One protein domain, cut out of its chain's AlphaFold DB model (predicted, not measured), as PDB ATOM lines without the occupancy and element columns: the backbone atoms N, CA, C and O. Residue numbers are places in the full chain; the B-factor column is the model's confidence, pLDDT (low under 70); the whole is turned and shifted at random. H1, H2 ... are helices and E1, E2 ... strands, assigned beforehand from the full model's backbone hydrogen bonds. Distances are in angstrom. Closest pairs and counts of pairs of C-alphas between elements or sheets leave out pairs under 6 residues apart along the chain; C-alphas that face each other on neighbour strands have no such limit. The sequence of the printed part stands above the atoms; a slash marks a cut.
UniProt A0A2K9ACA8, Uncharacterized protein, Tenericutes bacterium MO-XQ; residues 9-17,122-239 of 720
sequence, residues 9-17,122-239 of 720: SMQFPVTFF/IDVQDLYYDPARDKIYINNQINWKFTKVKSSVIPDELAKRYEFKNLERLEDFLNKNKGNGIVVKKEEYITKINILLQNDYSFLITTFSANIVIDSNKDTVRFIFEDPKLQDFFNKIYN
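AT A GLANCE: This is residues 9 to 17 and 122 to 239 of the 720 residues of an uncharacterized protein of Tenericutes bacterium MO-XQ (UniProt A0A2K9ACA8). What does the eye meet first? A long, strongly twisted sheet, E3 E2 E1 E5 E6, is curled like part of a barrel and curls round H3, and its length makes the whole a rod. The turn of the E5 and E6 hairpin, residues 215 to 220, sticks out at one end, while H2 and E4 sit near the other end and H1 is over the sheet on the same face as H3. What is the make-up? The printed part has 127 residues, with three named helices and six named strands in the order E1 E2 E3 H1 H2 E4 E5 E6 H3; the sheet is antiparallel throughout and the class is mixed, helices and strands. It is loose, with a radius of gyration of the C-alphas of 17.3 A, and spans 62 by 28 by 23 A.

IN THESE COORDINATES: Where are the first strands? E1 is residues 9 to 17, 24.7 A long, from C-alpha 9 at (-93.825, 37.188, -15.218). E2 is residues 122 to 130, 25.6 A long, and E3 is residues 135 to 137. What follows? H1 is residues 156 to 160, H2 residues 167 to 177, 15.2 A long, and E4 residues 189 to 195, 17.7 A long. E5, residues 202 to 215, is 38.6 A long and bends by 53 degrees at residue 209. E6 is residues 220 to 224, and H3, residues 228 to 237, is 14.1 A long and ends with C-alpha 237 at (-92.340, 22.938, -7.206).

HOW THE PARTS SIT: How is the sheet paired? E1 is antiparallel to E5, with N 12 and O 206 2.8 A apart, and to E2, with N 15 and O 129 2.9 A apart. E2 and E3 form a hairpin, with N 137 and O 128 at 2.8 A, as do E5 and E6, with N 213 and O 222 at 2.9 A. E5 pairs with E1 over residues 202 to 209 and with E6 over residues 211 to 215. Where are the helices? H1 is on the sheet at a height of 9.1 A, only just over E1, on which 3 of its 5 C-alphas fall; H3 is on the same face, its C-alpha 231 being 6.8 A from that of Ile 224 in E6, the closest pair. H2 only grazes the sheet with its residues 169 to 177. In H1, H2 and H3 every O i to N i+4 pair is within hydrogen-bond range. And E4? It pairs with no named strand; its closest C-alpha pair with H2 is Glu 171 and Ile 193, 7.0 A.

THE WHOLE: How far does it reach? The two farthest C-alphas, of Glu 187 and Asn 217, are 62.6 A apart. Is it whole? Residues 18 to 121 are not printed, and C-alphas 17 and 122 are 16.3 A apart across the cut. Which links are long, and where is confidence low? The links E3 to H1 and H2 to E4 are long; residues 148 to 151, 159 to 160 and 197 to 201 have pLDDT under 70.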
ATOM      1  N   SER A   9     -95.013  38.030 -15.124       91.75
ATOM      2  CA  SER A   9     -93.825  37.188 -15.218       91.75
ATOM      3  C   SER A   9     -93.556  36.491 -13.891       91.75
ATOM      4  O   SER A   9     -93.638  37.126 -12.842       91.75
ATOM      5  N   MET A  10     -93.218  35.209 -13.906       92.12
ATOM      6  CA  MET A  10     -92.902  34.439 -12.699       92.12
ATOM      7  C   MET A  10     -91.408  34.135 -12.651       92.12
ATOM      8  O   MET A  10     -90.768  33.992 -13.692       92.12
ATOM      9  N   GLN A  11     -90.843  34.110 -11.444       90.88
ATOM     10  CA  GLN A  11     -89.417  33.858 -11.226       90.88
ATOM     11  C   GLN A  11     -89.116  32.362 -11.348       90.88
ATOM     12  O   GLN A  11     -89.874  31.559 -10.819       90.88
ATOM     13  N   PHE A  12     -88.010  32.006 -12.006       90.44
ATOM     14  CA  PHE A  12     -87.516  30.632 -12.120       90.44
ATOM     15  C   PHE A  12     -86.027  30.550 -11.767       90.44
ATOM     16  O   PHE A  12     -85.264  31.449 -12.145       90.44
ATOM     17  N   PRO A  13     -85.599  29.486 -11.062       89.06
ATOM     18  CA  PRO A  13     -84.197  29.272 -10.748       89.06
ATOM     19  C   PRO A  13     -83.429  28.818 -11.991       89.06
ATOM     20  O   PRO A  13     -83.914  28.009 -12.778       89.06
ATOM     21  N   VAL A  14     -82.210  29.320 -12.134       89.00
ATOM     22  CA  VAL A  14     -81.209  28.889 -13.110       89.00
ATOM     23  C   VAL A  14     -79.907  28.676 -12.357       89.00
ATOM     24  O   VAL A  14     -79.490  29.515 -11.560       89.00
ATOM     25  N   THR A  15     -79.252  27.555 -12.614       88.00
ATOM     26  CA  THR A  15     -78.003  27.198 -11.947       88.00
ATOM     27  C   THR A  15     -76.835  27.572 -12.846       88.00
ATOM     28  O   THR A  15     -76.667  26.992 -13.915       88.00
ATOM     29  N   PHE A  16     -76.016  28.534 -12.430       87.50
ATOM     30  CA  PHE A  16     -74.742  28.823 -13.079       87.50
ATOM     31  C   PHE A  16     -73.629  28.002 -12.433       87.50
ATOM     32  O   PHE A  16     -73.520  27.964 -11.204       87.50
ATOM     33  N   PHE A  17     -72.801  27.367 -13.258       87.38
ATOM     34  CA  PHE A  17     -71.648  26.601 -12.804       87.38
ATOM     35  C   PHE A  17     -70.505  26.671 -13.811       87.38
ATOM     36  O   PHE A  17     -70.710  26.884 -15.008       87.38
ATOM     37  N   ILE A 122     -55.908  22.994 -20.076       85.62
ATOM     38  CA  ILE A 122     -57.003  23.079 -19.116       85.62
ATOM     39  C   ILE A 122     -57.653  24.446 -19.294       85.62
ATOM     40  O   ILE A 122     -57.026  25.466 -19.013       85.62
ATOM     41  N   ASP A 123     -58.906  24.452 -19.743       88.25
ATOM     42  CA  ASP A 123     -59.717  25.661 -19.881       88.25
ATOM     43  C   ASP A 123     -60.963  25.589 -18.995       88.25
ATOM     44  O   ASP A 123     -61.468  24.514 -18.668       88.25
ATOM     45  N   VAL A 124     -61.489  26.755 -18.617       88.31
ATOM     46  CA  VAL A 124     -62.709  26.868 -17.809       88.31
ATOM     47  C   VAL A 124     -63.842  27.417 -18.665       88.31
ATOM     48  O   VAL A 124     -63.706  28.465 -19.295       88.31
ATOM     49  N   GLN A 125     -64.979  26.724 -18.652       90.06
ATOM     50  CA  GLN A 125     -66.188  27.105 -19.368       90.06
ATOM     51  C   GLN A 125     -67.326  27.427 -18.399       90.06
ATOM     52  O   GLN A 125     -67.702  26.619 -17.549       90.06
ATOM     53  N   ASP A 126     -67.920  28.599 -18.598       89.69
ATOM     54  CA  ASP A 126     -69.123  29.047 -17.905       89.69
ATOM     55  C   ASP A 126     -70.376  28.438 -18.559       89.69
ATOM     56  O   ASP A 126     -70.547  28.533 -19.782       89.69
ATOM     57  N   LEU A 127     -71.254  27.829 -17.754       90.88
ATOM     58  CA  LEU A 127     -72.475  27.154 -18.204       90.88
ATOM     59  C   LEU A 127     -73.688  27.516 -17.342       90.88
ATOM     60  O   LEU A 127     -73.580  27.802 -16.149       90.88
ATOM     61  N   TYR A 128     -74.865  27.448 -17.963       91.38
ATOM     62  CA  TYR A 128     -76.154  27.701 -17.326       91.38
ATOM     63  C   TYR A 128     -77.042  26.468 -17.448       91.38
ATOM     64  O   TYR A 128     -77.249  25.952 -18.542       91.38
ATOM     65  N   TYR A 129     -77.601  26.010 -16.338       90.94
ATOM     66  CA  TYR A 129     -78.558  24.916 -16.297       90.94
ATOM     67  C   TYR A 129     -79.951  25.439 -15.950       90.94
ATOM     68  O   TYR A 129     -80.152  26.056 -14.904       90.94
ATOM     69  N   ASP A 130     -80.903  25.184 -16.847       91.69
ATOM     70  CA  ASP A 130     -82.331  25.405 -16.641       91.69
ATOM     71  C   ASP A 130     -82.954  24.111 -16.094       91.69
ATOM     72  O   ASP A 130     -83.158  23.164 -16.866       91.69
ATOM     73  N   PRO A 131     -83.257  24.045 -14.786       90.25
ATOM     74  CA  PRO A 131     -83.855  22.863 -14.181       90.25
ATOM     75  C   PRO A 131     -85.296  22.615 -14.624       90.25
ATOM     76  O   PRO A 131     -85.751  21.476 -14.565       90.25
ATOM     77  N   ALA A 132     -86.018  23.640 -15.081       91.25
ATOM     78  CA  ALA A 132     -87.407  23.486 -15.496       91.25
ATOM     79  C   ALA A 132     -87.505  22.762 -16.839       91.25
ATOM     80  O   ALA A 132     -88.307  21.848 -17.015       91.25
ATOM     81  N   ARG A 133     -86.629  23.114 -17.783       91.38
ATOM     82  CA  ARG A 133     -86.538  22.409 -19.074       91.38
ATOM     83  C   ARG A 133     -85.647  21.181 -19.040       91.38
ATOM     84  O   ARG A 133     -85.670  20.407 -20.009       91.38
ATOM     85  N   ASP A 134     -84.877  21.061 -17.963       90.06
ATOM     86  CA  ASP A 134     -83.753  20.161 -17.807       90.06
ATOM     87  C   ASP A 134     -82.810  20.295 -19.012       90.06
ATOM     88  O   ASP A 134     -82.748  19.413 -19.865       90.06
ATOM     89  N   LYS A 135     -82.156  21.454 -19.168       91.44
ATOM     90  CA  LYS A 135     -81.265  21.757 -20.308       91.44
ATOM     91  C   LYS A 135     -80.063  22.604 -19.894       91.44
ATOM     92  O   LYS A 135     -80.183  23.490 -19.055       91.44
ATOM     93  N   ILE A 136     -78.918  22.339 -20.526       92.12
ATOM     94  CA  ILE A 136     -77.682  23.121 -20.381       92.12
ATOM     95  C   ILE A 136     -77.597  24.119 -21.536       92.12
ATOM     96  O   ILE A 136     -77.935  23.784 -22.673       92.12
ATOM     97  N   TYR A 137     -77.131  25.322 -21.232       92.69
ATOM     98  CA  TYR A 137     -76.937  26.421 -22.159       92.69
ATOM     99  C   TYR A 137     -75.558  27.053 -21.972       92.69
ATOM    100  O   TYR A 137     -75.016  27.110 -20.865       92.69
ATOM    101  N   ILE A 138     -75.028  27.587 -23.067       90.81
ATOM    102  CA  ILE A 138     -73.878  28.500 -23.076       90.81
ATOM    103  C   ILE A 138     -74.370  29.943 -23.213       90.81
ATOM    104  O   ILE A 138     -75.488  30.191 -23.665       90.81
ATOM    105  N   ASN A 139     -73.541  30.911 -22.819       83.38
ATOM    106  CA  ASN A 139     -73.954  32.312 -22.685       83.38
ATOM    107  C   ASN A 139     -74.582  32.911 -23.961       83.38
ATOM    108  O   ASN A 139     -75.526  33.683 -23.883       83.38
ATOM    109  N   ASN A 140     -74.095  32.536 -25.147       81.12
ATOM    110  CA  ASN A 140     -74.613  33.033 -26.428       81.12
ATOM    111  C   ASN A 140     -75.925  32.356 -26.889       81.12
ATOM    112  O   ASN A 140     -76.508  32.793 -27.878       81.12
ATOM    113  N   GLN A 141     -76.392  31.306 -26.206       84.69
ATOM    114  CA  GLN A 141     -77.651  30.605 -26.505       84.69
ATOM    115  C   GLN A 141     -78.840  31.138 -25.696       84.69
ATOM    116  O   GLN A 141     -79.975  30.722 -25.932       84.69
ATOM    117  N   ILE A 142     -78.596  32.037 -24.741       85.12
ATOM    118  CA  ILE A 142     -79.620  32.599 -23.862       85.12
ATOM    119  C   ILE A 142     -79.673  34.120 -23.993       85.12
ATOM    120  O   ILE A 142     -78.663  34.793 -24.163       85.12
ATOM    121  N   ASN A 143     -80.876  34.674 -23.878       83.25
ATOM    122  CA  ASN A 143     -81.138  36.117 -23.829       83.25
ATOM    123  C   ASN A 143     -81.762  36.534 -22.484       83.25
ATOM    124  O   ASN A 143     -82.478  37.534 -22.393       83.25
ATOM    125  N   TRP A 144     -81.541  35.731 -21.442       86.75
ATOM    126  CA  TRP A 144     -82.200  35.873 -20.150       86.75
ATOM    127  C   TRP A 144     -81.635  37.029 -19.331       86.75
ATOM    128  O   TRP A 144     -80.431  37.281 -19.303       86.75
ATOM    129  N   LYS A 145     -82.528  37.714 -18.614       83.75
ATOM    130  CA  LYS A 145     -82.157  38.737 -17.636       83.75
ATOM    131  C   LYS A 145     -82.088  38.097 -16.261       83.75
ATOM    132  O   LYS A 145     -83.113  37.714 -15.702       83.75
ATOM    133  N   PHE A 146     -80.882  38.011 -15.715       84.81
ATOM    134  CA  PHE A 146     -80.661  37.451 -14.392       84.81
ATOM    135  C   PHE A 146     -80.773  38.515 -13.301       84.81
ATOM    136  O   PHE A 146     -80.229  39.614 -13.410       84.81
ATOM    137  N   THR A 147     -81.462  38.164 -12.222       74.38
ATOM    138  CA  THR A 147     -81.560  38.949 -10.989       74.38
ATOM    139  C   THR A 147     -80.857  38.215  -9.850       74.38
ATOM    140  O   THR A 147     -80.758  36.985  -9.850       74.38
ATOM    141  N   LYS A 148     -80.310  38.970  -8.887       64.75
ATOM    142  CA  LYS A 148     -79.612  38.390  -7.728       64.75
ATOM    143  C   LYS A 148     -80.620  37.733  -6.780       64.75
ATOM    144  O   LYS A 148     -81.662  38.323  -6.495       64.75
ATOM    145  N   VAL A 149     -80.254  36.584  -6.207       62.66
ATOM    146  CA  VAL A 149     -81.106  35.795  -5.288       62.66
ATOM    147  C   VAL A 149     -81.634  36.612  -4.108       62.66
ATOM    148  O   VAL A 149     -82.797  36.493  -3.760       62.66
ATOM    149  N   LYS A 150     -80.837  37.553  -3.575       62.69
ATOM    150  CA  LYS A 150     -81.246  38.450  -2.469       62.69
ATOM    151  C   LYS A 150     -82.494  39.303  -2.758       62.69
ATOM    152  O   LYS A 150     -83.048  39.884  -1.836       62.69
ATOM    153  N   SER A 151     -82.892  39.429  -4.024       63.84
ATOM    154  CA  SER A 151     -84.098  40.150  -4.464       63.84
ATOM    155  C   SER A 151     -85.235  39.222  -4.918       63.84
ATOM    156  O   SER A 151     -86.239  39.688  -5.453       63.84
ATOM    157  N   SER A 152     -85.072  37.911  -4.734       77.75
ATOM    158  CA  SER A 152     -86.055  36.887  -5.075       77.75
ATOM    159  C   SER A 152     -86.789  36.394  -3.836       77.75
ATOM    160  O   SER A 152     -86.258  36.408  -2.731       77.75
ATOM    161  N   VAL A 153     -88.022  35.943  -4.051       82.19
ATOM    162  CA  VAL A 153     -88.820  35.223  -3.050       82.19
ATOM    163  C   VAL A 153     -88.565  33.714  -3.080       82.19
ATOM    164  O   VAL A 153     -89.028  33.002  -2.198       82.19
ATOM    165  N   ILE A 154     -87.820  33.207  -4.073       83.88
ATOM    166  CA  ILE A 154     -87.414  31.799  -4.129       83.88
ATOM    167  C   ILE A 154     -86.402  31.542  -3.003       83.88
ATOM    168  O   ILE A 154     -85.340  32.165  -3.011       83.88
ATOM    169  N   PRO A 155     -86.680  30.619  -2.061       78.19
ATOM    170  CA  PRO A 155     -85.754  30.321  -0.973       78.19
ATOM    171  C   PRO A 155     -84.427  29.744  -1.479       78.19
ATOM    172  O   PRO A 155     -84.416  28.881  -2.361       78.19
ATOM    173  N   ASP A 156     -83.315  30.129  -0.846       72.62
ATOM    174  CA  ASP A 156     -81.973  29.610  -1.160       72.62
ATOM    175  C   ASP A 156     -81.912  28.074  -1.104       72.62
ATOM    176  O   ASP A 156     -81.247  27.438  -1.921       72.62
ATOM    177  N   GLU A 157     -82.626  27.453  -0.160       75.56
ATOM    178  CA  GLU A 157     -82.710  25.991  -0.038       75.56
ATOM    179  C   GLU A 157     -83.373  25.329  -1.245       75.56
ATOM    180  O   GLU A 157     -82.976  24.233  -1.637       75.56
ATOM    181  N   LEU A 158     -84.379  25.981  -1.834       75.06
ATOM    182  CA  LEU A 158     -85.059  25.478  -3.020       75.06
ATOM    183  C   LEU A 158     -84.139  25.585  -4.235       75.06
ATOM    184  O   LEU A 158     -84.035  24.634  -5.004       75.06
ATOM    185  N   ALA A 159     -83.420  26.703  -4.364       69.12
ATOM    186  CA  ALA A 159     -82.446  26.908  -5.429       69.12
ATOM    187  C   ALA A 159     -81.328  25.846  -5.387       69.12
ATOM    188  O   ALA A 159     -81.041  25.220  -6.407       69.12
ATOM    189  N   LYS A 160     -80.802  25.535  -4.190       69.31
ATOM    190  CA  LYS A 160     -79.763  24.506  -3.963       69.31
ATOM    191  C   LYS A 160     -80.136  23.090  -4.408       69.31
ATOM    192  O   LYS A 160     -79.250  22.280  -4.654       69.31
ATOM    193  N   ARG A 161     -81.426  22.766  -4.558       78.38
ATOM    194  CA  ARG A 161     -81.861  21.439  -5.039       78.38
ATOM    195  C   ARG A 161     -81.563  21.204  -6.521       78.38
ATOM    196  O   ARG A 161     -81.604  20.058  -6.959       78.38
ATOM    197  N   TYR A 162     -81.262  22.257  -7.280       80.88
ATOM    198  CA  TYR A 162     -81.130  22.215  -8.739       80.88
ATOM    199  C   TYR A 162     -79.683  22.294  -9.234       80.88
ATOM    200  O   TYR A 162     -79.406  22.797 -10.324       80.88
ATOM    201  N   GLU A 163     -78.745  21.788  -8.441       79.50
ATOM    202  CA  GLU A 163     -77.366  21.581  -8.876       79.50
ATOM    203  C   GLU A 163     -77.298  20.547 -10.007       79.50
ATOM    204  O   GLU A 163     -77.834  19.441  -9.903       79.50
ATOM    205  N   PHE A 164     -76.588  20.883 -11.082       84.25
ATOM    206  CA  PHE A 164     -76.336  19.945 -12.167       84.25
ATOM    207  C   PHE A 164     -75.171  19.008 -11.804       84.25
ATOM    208  O   PHE A 164     -74.080  19.491 -11.506       84.25
ATOM    209  N   LYS A 165     -75.392  17.682 -11.839       81.44
ATOM    210  CA  LYS A 165     -74.409  16.664 -11.392       81.44
ATOM    211  C   LYS A 165     -74.073  15.578 -12.422       81.44
ATOM    212  O   LYS A 165     -73.220  14.739 -12.159       81.44
ATOM    213  N   ASN A 166     -74.739  15.551 -13.578       86.69
ATOM    214  CA  ASN A 166     -74.581  14.466 -14.551       86.69
ATOM    215  C   ASN A 166     -73.398  14.735 -15.504       86.69
ATOM    216  O   ASN A 166     -73.551  15.444 -16.498       86.69
ATOM    217  N   LEU A 167     -72.227  14.165 -15.193       84.00
ATOM    218  CA  LEU A 167     -70.993  14.360 -15.968       84.00
ATOM    219  C   LEU A 167     -71.063  13.784 -17.388       84.00
ATOM    220  O   LEU A 167     -70.603  14.446 -18.310       84.00
ATOM    221  N   GLU A 168     -71.686  12.621 -17.591       85.12
ATOM    222  CA  GLU A 168     -71.826  12.017 -18.929       85.12
ATOM    223  C   GLU A 168     -72.608  12.944 -19.866       85.12
ATOM    224  O   GLU A 168     -72.194  13.256 -20.980       85.12
ATOM    225  N   ARG A 169     -73.719  13.494 -19.368       88.19
ATOM    226  CA  ARG A 169     -74.538  14.437 -20.126       88.19
ATOM    227  C   ARG A 169     -73.825  15.764 -20.386       88.19
ATOM    228  O   ARG A 169     -74.070  16.405 -21.411       88.19
ATOM    229  N   LEU A 170     -72.989  16.204 -19.448       89.31
ATOM    230  CA  LEU A 170     -72.147  17.381 -19.638       89.31
ATOM    231  C   LEU A 170     -71.120  17.136 -20.740       89.31
ATOM    232  O   LEU A 170     -70.947  17.989 -21.605       89.31
ATOM    233  N   GLU A 171     -70.493  15.964 -20.742       86.88
ATOM    234  CA  GLU A 171     -69.544  15.551 -21.769       86.88
ATOM    235  C   GLU A 171     -70.187  15.488 -23.153       86.88
ATOM    236  O   GLU A 171     -69.656  16.071 -24.100       86.88
ATOM    237  N   ASP A 172     -71.367  14.881 -23.269       88.06
ATOM    238  CA  ASP A 172     -72.137  14.860 -24.515       88.06
ATOM    239  C   ASP A 172     -72.477  16.273 -25.002       88.06
ATOM    240  O   ASP A 172     -72.331  16.599 -26.187       88.06
ATOM    241  N   PHE A 173     -72.913  17.144 -24.086       91.25
ATOM    242  CA  PHE A 173     -73.226  18.534 -24.399       91.25
ATOM    243  C   PHE A 173     -71.991  19.293 -24.899       91.25
ATOM    244  O   PHE A 173     -72.063  19.957 -25.935       91.25
ATOM    245  N   LEU A 174     -70.861  19.188 -24.198       90.12
ATOM    246  CA  LEU A 174     -69.617  19.862 -24.574       90.12
ATOM    247  C   LEU A 174     -69.091  19.338 -25.913       90.12
ATOM    248  O   LEU A 174     -68.771  20.135 -26.791       90.12
ATOM    249  N   ASN A 175     -69.098  18.018 -26.127       85.44
ATOM    250  CA  ASN A 175     -68.690  17.415 -27.395       85.44
ATOM    251  C   ASN A 175     -69.548  17.880 -28.578       85.44
ATOM    252  O   ASN A 175     -69.015  18.118 -29.663       85.44
ATOM    253  N   LYS A 176     -70.858  18.069 -28.378       88.44
ATOM    254  CA  LYS A 176     -71.771  18.558 -29.422       88.44
ATOM    255  C   LYS A 176     -71.580  20.042 -29.760       88.44
ATOM    256  O   LYS A 176     -71.899  20.443 -30.878       88.44
ATOM    257  N   ASN A 177     -71.091  20.852 -28.820       89.12
ATOM    258  CA  ASN A 177     -70.974  22.308 -28.976       89.12
ATOM    259  C   ASN A 177     -69.545  22.797 -29.287       89.12
ATOM    260  O   ASN A 177     -69.334  24.007 -29.373       89.12
ATOM    261  N   LYS A 178     -68.573  21.899 -29.499       88.00
ATOM    262  CA  LYS A 178     -67.199  22.264 -29.887       88.00
ATOM    263  C   LYS A 178     -67.157  23.204 -31.092       88.00
ATOM    264  O   LYS A 178     -67.836  22.982 -32.095       88.00
ATOM    265  N   GLY A 179     -66.346  24.257 -30.994       82.94
ATOM    266  CA  GLY A 179     -66.226  25.303 -32.013       82.94
ATOM    267  C   GLY A 179     -67.440  26.235 -32.132       82.94
ATOM    268  O   GLY A 179     -67.451  27.094 -33.009       82.94
ATOM    269  N   ASN A 180     -68.454  26.095 -31.271       82.94
ATOM    270  CA  ASN A 180     -69.666  26.912 -31.284       82.94
ATOM    271  C   ASN A 180     -69.930  27.548 -29.910       82.94
ATOM    272  O   ASN A 180     -70.850  27.161 -29.193       82.94
ATOM    273  N   GLY A 181     -69.115  28.540 -29.545       79.12
ATOM    274  CA  GLY A 181     -69.317  29.352 -28.339       79.12
ATOM    275  C   GLY A 181     -68.825  28.736 -27.026       79.12
ATOM    276  O   GLY A 181     -69.023  29.355 -25.982       79.12
ATOM    277  N   ILE A 182     -68.171  27.570 -27.076       88.50
ATOM    278  CA  ILE A 182     -67.364  27.039 -25.967       88.50
ATOM    279  C   ILE A 182     -65.866  27.196 -26.244       88.50
ATOM    280  O   ILE A 182     -65.468  27.356 -27.398       88.50
ATOM    281  N   VAL A 183     -65.048  27.112 -25.193       85.50
ATOM    282  CA  VAL A 183     -63.576  27.241 -25.248       85.50
ATOM    283  C   VAL A 183     -62.877  26.193 -26.128       85.50
ATOM    284  O   VAL A 183     -61.849  26.498 -26.723       85.50
ATOM    285  N   VAL A 184     -63.453  24.992 -26.269       86.69
ATOM    286  CA  VAL A 184     -62.874  23.883 -27.051       86.69
ATOM    287  C   VAL A 184     -63.228  24.005 -28.534       86.69
ATOM    288  O   VAL A 184     -64.408  24.101 -28.899       86.69
ATOM    289  N   LYS A 185     -62.222  23.948 -29.411       85.12
ATOM    290  CA  LYS A 185     -62.398  23.986 -30.870       85.12
ATOM    291  C   LYS A 185     -62.970  22.677 -31.407       85.12
ATOM    292  O   LYS A 185     -62.935  21.632 -30.761       85.12
ATOM    293  N   LYS A 186     -63.506  22.727 -32.629       82.19
ATOM    294  CA  LYS A 186     -64.185  21.593 -33.274       82.19
ATOM    295  C   LYS A 186     -63.268  20.376 -33.446       82.19
ATOM    296  O   LYS A 186     -63.740  19.246 -33.354       82.19
ATOM    297  N   GLU A 187     -61.984  20.617 -33.685       76.38
ATOM    298  CA  GLU A 187     -60.966  19.612 -33.988       76.38
ATOM    299  C   GLU A 187     -60.275  19.045 -32.730       76.38
ATOM    300  O   GLU A 187     -59.564  18.047 -32.822       76.38
ATOM    301  N   GLU A 188     -60.482  19.654 -31.558       79.75
ATOM    302  CA  GLU A 188     -59.823  19.288 -30.297       79.75
ATOM    303  C   GLU A 188     -60.547  18.140 -29.565       79.75
ATOM    304  O   GLU A 188     -61.767  17.930 -29.671       79.75
ATOM    305  N   TYR A 189     -59.788  17.372 -28.781       76.25
ATOM    306  CA  TYR A 189     -60.294  16.197 -28.067       76.25
ATOM    307  C   TYR A 189     -60.375  16.469 -26.572       76.25
ATOM    308  O   TYR A 189     -59.349  16.699 -25.943       76.25
ATOM    309  N   ILE A 190     -61.582  16.387 -26.010       81.88
ATOM    310  CA  ILE A 190     -61.795  16.465 -24.564       81.88
ATOM    311  C   ILE A 190     -61.321  15.142 -23.963       81.88
ATOM    312  O   ILE A 190     -61.733  14.078 -24.424       81.88
ATOM    313  N   THR A 191     -60.424  15.213 -22.988       77.44
ATOM    314  CA  THR A 191     -59.836  14.055 -22.302       77.44
ATOM    315  C   THR A 191     -60.398  13.876 -20.902       77.44
ATOM    316  O   THR A 191     -60.462  12.748 -20.416       77.44
ATOM    317  N   LYS A 192     -60.815  14.971 -20.257       82.44
ATOM    318  CA  LYS A 192     -61.393  14.955 -18.915       82.44
ATOM    319  C   LYS A 192     -62.280  16.173 -18.687       82.44
ATOM    320  O   LYS A 192     -62.007  17.261 -19.186       82.44
ATOM    321  N   ILE A 193     -63.336  15.989 -17.899       86.06
ATOM    322  CA  ILE A 193     -64.247  17.058 -17.486       86.06
ATOM    323  C   ILE A 193     -64.416  16.992 -15.975       86.06
ATOM    324  O   ILE A 193     -64.760  15.941 -15.436       86.06
ATOM    325  N   ASN A 194     -64.226  18.127 -15.304       85.12
ATOM    326  CA  ASN A 194     -64.512  18.275 -13.881       85.12
ATOM    327  C   ASN A 194     -65.437  19.477 -13.669       85.12
ATOM    328  O   ASN A 194     -65.142  20.588 -14.106       85.12
ATOM    329  N   ILE A 195     -66.537  19.290 -12.939       84.19
ATOM    330  CA  ILE A 195     -67.312  20.427 -12.425       84.19
ATOM    331  C   ILE A 195     -66.515  21.006 -11.254       84.19
ATOM    332  O   ILE A 195     -66.239  20.297 -10.285       84.19
ATOM    333  N   LEU A 196     -66.118  22.276 -11.347       77.94
ATOM    334  CA  LEU A 196     -65.310  22.914 -10.312       77.94
ATOM    335  C   LEU A 196     -66.162  23.111  -9.052       77.94
ATOM    336  O   LEU A 196     -67.052  23.959  -9.006       77.94
ATOM    337  N   LEU A 197     -65.887  22.309  -8.020       64.12
ATOM    338  CA  LEU A 197     -66.564  22.364  -6.727       64.12
ATOM    339  C   LEU A 197     -65.636  23.001  -5.699       64.12
ATOM    340  O   LEU A 197     -64.696  22.345  -5.256       64.12
ATOM    341  N   GLN A 198     -65.920  24.238  -5.274       52.12
ATOM    342  CA  GLN A 198     -65.456  24.677  -3.951       52.12
ATOM    343  C   GLN A 198     -66.244  25.829  -3.305       52.12
ATOM    344  O   GLN A 198     -66.315  25.817  -2.085       52.12
ATOM    345  N   ASN A 199     -66.886  26.757  -4.041       53.56
ATOM    346  CA  ASN A 199     -67.773  27.801  -3.466       53.56
ATOM    347  C   ASN A 199     -68.784  28.468  -4.451       53.56
ATOM    348  O   ASN A 199     -69.501  29.370  -4.028       53.56
ATOM    349  N   ASP A 200     -68.906  28.044  -5.723       56.56
ATOM    350  CA  ASP A 200     -69.558  28.851  -6.784       56.56
ATOM    351  C   ASP A 200     -70.572  28.094  -7.680       56.56
ATOM    352  O   ASP A 200     -70.518  28.181  -8.910       56.56
ATOM    353  N   TYR A 201     -71.572  27.414  -7.103       67.38
ATOM    354  CA  TYR A 201     -72.873  27.417  -7.792       67.38
ATOM    355  C   TYR A 201     -73.489  28.793  -7.555       67.38
ATOM    356  O   TYR A 201     -73.851  29.136  -6.429       67.38
ATOM    357  N   SER A 202     -73.597  29.600  -8.608       76.44
ATOM    358  CA  SER A 202     -74.375  30.834  -8.523       76.44
ATOM    359  C   SER A 202     -75.803  30.522  -8.929       76.44
ATOM    360  O   SER A 202     -76.090  30.249 -10.094       76.44
ATOM    361  N   PHE A 203     -76.719  30.561  -7.967       80.25
ATOM    362  CA  PHE A 203     -78.137  30.524  -8.287       80.25
ATOM    363  C   PHE A 203     -78.528  31.879  -8.860       80.25
ATOM    364  O   PHE A 203     -78.298  32.930  -8.263       80.25
ATOM    365  N   LEU A 204     -79.075  31.852 -10.061       84.75
ATOM    366  CA  LEU A 204     -79.559  33.021 -10.764       84.75
ATOM    367  C   LEU A 204     -81.065  32.899 -10.891       84.75
ATOM    368  O   LEU A 204     -81.601  31.806 -11.057       84.75
ATOM    369  N   ILE A 205     -81.754  34.030 -10.832       87.25
ATOM    370  CA  ILE A 205     -83.197  34.059 -11.027       87.25
ATOM    371  C   ILE A 205     -83.492  34.746 -12.348       87.25
ATOM    372  O   ILE A 205     -83.109  35.900 -12.552       87.25
ATOM    373  N   THR A 206     -84.177  34.033 -13.234       89.69
ATOM    374  CA  THR A 206     -84.752  34.585 -14.464       89.69
ATOM    375  C   THR A 206     -86.267  34.697 -14.320       89.69
ATOM    376  O   THR A 206     -86.842  34.221 -13.340       89.69
ATOM    377  N   THR A 207     -86.931  35.329 -15.281       91.06
ATOM    378  CA  THR A 207     -88.393  35.416 -15.309       91.06
ATOM    379  C   THR A 207     -88.951  34.956 -16.643       91.06
ATOM    380  O   THR A 207     -88.446  35.372 -17.684       91.06
ATOM    381  N   PHE A 208     -90.034  34.185 -16.604       92.00
ATOM    382  CA  PHE A 208     -90.804  33.794 -17.786       92.00
ATOM    383  C   PHE A 208     -92.222  34.362 -17.702       92.00
ATOM    384  O   PHE A 208     -92.771  34.469 -16.603       92.00
ATOM    385  N   SER A 209     -92.791  34.753 -18.844       93.06
ATOM    386  CA  SER A 209     -94.169  35.248 -18.916       93.06
ATOM    387  C   SER A 209     -95.165  34.147 -18.557       93.06
ATOM    388  O   SER A 209     -94.966  32.985 -18.906       93.06
ATOM    389  N   ALA A 210     -96.216  34.532 -17.843       95.19
ATOM    390  CA  ALA A 210     -97.309  33.675 -17.419       95.19
ATOM    391  C   ALA A 210     -98.621  34.453 -17.487       95.19
ATOM    392  O   ALA A 210     -98.669  35.617 -17.070       95.19
ATOM    393  N   ASN A 211     -99.687  33.788 -17.914       95.88
ATOM    394  CA  ASN A 211    -101.035  34.334 -17.846       95.88
ATOM    395  C   ASN A 211    -101.733  33.806 -16.598       95.88
ATOM    396  O   ASN A 211    -101.798  32.599 -16.367       95.88
ATOM    397  N   ILE A 212    -102.248  34.717 -15.781       95.31
ATOM    398  CA  ILE A 212    -103.107  34.390 -14.649       95.31
ATOM    399  C   ILE A 212    -104.540  34.424 -15.153       95.31
ATOM    400  O   ILE A 212    -105.019  35.487 -15.539       95.31
ATOM    401  N   VAL A 213    -105.219  33.284 -15.126       95.38
ATOM    402  CA  VAL A 213    -106.630  33.168 -15.495       95.38
ATOM    403  C   VAL A 213    -107.445  32.938 -14.235       95.38
ATOM    404  O   VAL A 213    -107.239  31.942 -13.548       95.38
ATOM    405  N   ILE A 214    -108.370  33.845 -13.942       94.44
ATOM    406  CA  ILE A 214    -109.264  33.773 -12.783       94.44
ATOM    407  C   ILE A 214    -110.670  33.462 -13.271       94.44
ATOM    408  O   ILE A 214    -111.190  34.201 -14.103       94.44
ATOM    409  N   ASP A 215    -111.292  32.411 -12.747       92.50
ATOM    410  CA  ASP A 215    -112.709  32.111 -12.957       92.50
ATOM    411  C   ASP A 215    -113.504  32.537 -11.718       92.50
ATOM    412  O   ASP A 215    -113.547  31.846 -10.697       92.50
ATOM    413  N   SER A 216    -114.139  33.703 -11.816       89.31
ATOM    414  CA  SER A 216    -114.915  34.298 -10.718       89.31
ATOM    415  C   SER A 216    -116.139  33.471 -10.311       89.31
ATOM    416  O   SER A 216    -116.539  33.514  -9.154       89.31
ATOM    417  N   ASN A 217    -116.693  32.645 -11.207       87.94
ATOM    418  CA  ASN A 217    -117.820  31.768 -10.869       87.94
ATOM    419  C   ASN A 217    -117.382  30.537 -10.064       87.94
ATOM    420  O   ASN A 217    -118.214  29.841  -9.481       87.94
ATOM    421  N   LYS A 218    -116.087  30.215 -10.085       89.38
ATOM    422  CA  LYS A 218    -115.523  29.036  -9.423       89.38
ATOM    423  C   LYS A 218    -114.574  29.384  -8.281       89.38
ATOM    424  O   LYS A 218    -114.212  28.479  -7.533       89.38
ATOM    425  N   ASP A 219    -114.283  30.667  -8.064       91.75
ATOM    426  CA  ASP A 219    -113.186  31.148  -7.211       91.75
ATOM    427  C   ASP A 219    -111.870  30.441  -7.551       91.75
ATOM    428  O   ASP A 219    -111.114  30.063  -6.656       91.75
ATOM    429  N   THR A 220    -111.617  30.179  -8.835       94.06
ATOM    430  CA  THR A 220    -110.421  29.444  -9.245       94.06
ATOM    431  C   THR A 220    -109.409  30.330  -9.944       94.06
ATOM    432  O   THR A 220    -109.753  31.324 -10.586       94.06
ATOM    433  N   VAL A 221    -108.138  29.953  -9.824       95.25
ATOM    434  CA  VAL A 221    -107.021  30.585 -10.520       95.25
ATOM    435  C   VAL A 221    -106.164  29.538 -11.219       95.25
ATOM    436  O   VAL A 221    -105.905  28.459 -10.688       95.25
ATOM    437  N   ARG A 222    -105.672  29.880 -12.406       95.06
ATOM    438  CA  ARG A 222    -104.688  29.090 -13.140       95.06
ATOM    439  C   ARG A 222    -103.534  29.972 -13.585       95.06
ATOM    440  O   ARG A 222    -103.749  31.101 -14.019       95.06
ATOM    441  N   PHE A 223    -102.320  29.445 -13.487       95.62
ATOM    442  CA  PHE A 223    -101.117  30.079 -14.021       95.62
ATOM    443  C   PHE A 223    -100.731  29.319 -15.279       95.62
ATOM    444  O   PHE A 223    -100.439  28.133 -15.188       95.62
ATOM    445  N   ILE A 224    -100.760  29.981 -16.431       95.50
ATOM    446  CA  ILE A 224    -100.548  29.351 -17.732       95.50
ATOM    447  C   ILE A 224     -99.224  29.834 -18.317       95.50
ATOM    448  O   ILE A 224     -99.024  31.035 -18.499       95.50
ATOM    449  N   PHE A 225     -98.342  28.891 -18.639       95.62
ATOM    450  CA  PHE A 225     -97.106  29.112 -19.386       95.62
ATOM    451  C   PHE A 225     -97.225  28.507 -20.788       95.62
ATOM    452  O   PHE A 225     -97.784  27.426 -20.955       95.62
ATOM    453  N   GLU A 226     -96.649  29.168 -21.795       93.31
ATOM    454  CA  GLU A 226     -96.623  28.634 -23.169       93.31
ATOM    455  C   GLU A 226     -95.809  27.334 -23.283       93.31
ATOM    456  O   GLU A 226     -96.100  26.485 -24.122       93.31
ATOM    457  N   ASP A 227     -94.778  27.178 -22.447       93.25
ATOM    458  CA  ASP A 227     -93.907  26.004 -22.429       93.25
ATOM    459  C   ASP A 227     -94.421  24.960 -21.417       93.25
ATOM    460  O   ASP A 227     -94.360  25.216 -20.208       93.25
ATOM    461  N   PRO A 228     -94.851  23.761 -21.867       93.69
ATOM    462  CA  PRO A 228     -95.360  22.717 -20.978       93.69
ATOM    463  C   PRO A 228     -94.356  22.285 -19.905       93.69
ATOM    464  O   PRO A 228     -94.746  21.965 -18.787       93.69
ATOM    465  N   LYS A 229     -93.047  22.331 -20.194       94.19
ATOM    466  CA  LYS A 229     -92.030  21.971 -19.195       94.19
ATOM    467  C   LYS A 229     -91.944  22.999 -18.073       94.19
ATOM    468  O   LYS A 229     -91.744  22.632 -16.917       94.19
ATOM    469  N   LEU A 230     -92.105  24.284 -18.403       93.69
ATOM    470  CA  LEU A 230     -92.189  25.335 -17.387       93.69
ATOM    471  C   LEU A 230     -93.458  25.177 -16.549       93.69
ATOM    472  O   LEU A 230     -93.383  25.325 -15.333       93.69
ATOM    473  N   GLN A 231     -94.584  24.844 -17.187       94.25
ATOM    474  CA  GLN A 231     -95.856  24.583 -16.512       94.25
ATOM    475  C   GLN A 231     -95.733  23.443 -15.490       94.25
ATOM    476  O   GLN A 231     -96.049  23.632 -14.316       94.25
ATOM    477  N   ASP A 232     -95.216  22.287 -15.916       93.19
ATOM    478  CA  ASP A 232     -95.039  21.108 -15.060       93.19
ATOM    479  C   ASP A 232     -94.102  21.404 -13.886       93.19
ATOM    480  O   ASP A 232     -94.384  21.049 -12.737       93.19
ATOM    481  N   PHE A 233     -92.990  22.094 -14.157       92.88
ATOM    482  CA  PHE A 233     -92.053  22.506 -13.119       92.88
ATOM    483  C   PHE A 233     -92.707  23.465 -12.121       92.88
ATOM    484  O   PHE A 233     -92.561  23.293 -10.911       92.88
ATOM    485  N   PHE A 234     -93.451  24.458 -12.609       93.31
ATOM    486  CA  PHE A 234     -94.122  25.438 -11.764       93.31
ATOM    487  C   PHE A 234     -95.155  24.782 -10.841       93.31
ATOM    488  O   PHE A 234     -95.132  25.001  -9.631       93.31
ATOM    489  N   ASN A 235     -95.998  23.906 -11.387       91.69
ATOM    490  CA  ASN A 235     -97.046  23.228 -10.626       91.69
ATOM    491  C   ASN A 235     -96.483  22.238  -9.600       91.69
ATOM    492  O   ASN A 235     -97.007  22.136  -8.496       91.69
ATOM    493  N   LYS A 236     -95.381  21.554  -9.928       90.38
ATOM    494  CA  LYS A 236     -94.751  20.579  -9.030       90.38
ATOM    495  C   LYS A 236     -93.976  21.221  -7.875       90.38
ATOM    496  O   LYS A 236     -93.861  20.620  -6.810       90.38
ATOM    497  N   ILE A 237     -93.360  22.381  -8.106       89.06
ATOM    498  CA  ILE A 237     -92.340  22.938  -7.206       89.06
ATOM    499  C   ILE A 237     -92.845  24.134  -6.393       89.06
ATOM    500  O   ILE A 237     -92.396  24.336  -5.264       89.06
ATOM    501  N   TYR A 238     -93.762  24.934  -6.940       90.50
ATOM    502  CA  TYR A 238     -94.186  26.195  -6.337       90.50
ATOM    503  C   TYR A 238     -95.486  25.969  -5.576       90.50
ATOM    504  O   TYR A 238     -96.534  25.724  -6.173       90.50
ATOM    505  N   ASN A 239     -95.422  26.091  -4.254       90.19
ATOM    506  CA  ASN A 239     -96.610  26.077  -3.408       90.19
ATOM    507  C   ASN A 239     -97.352  27.423  -3.456       90.19
ATOM    508  O   ASN A 239     -96.834  28.433  -3.945       90.19
TER     509      ASN A 239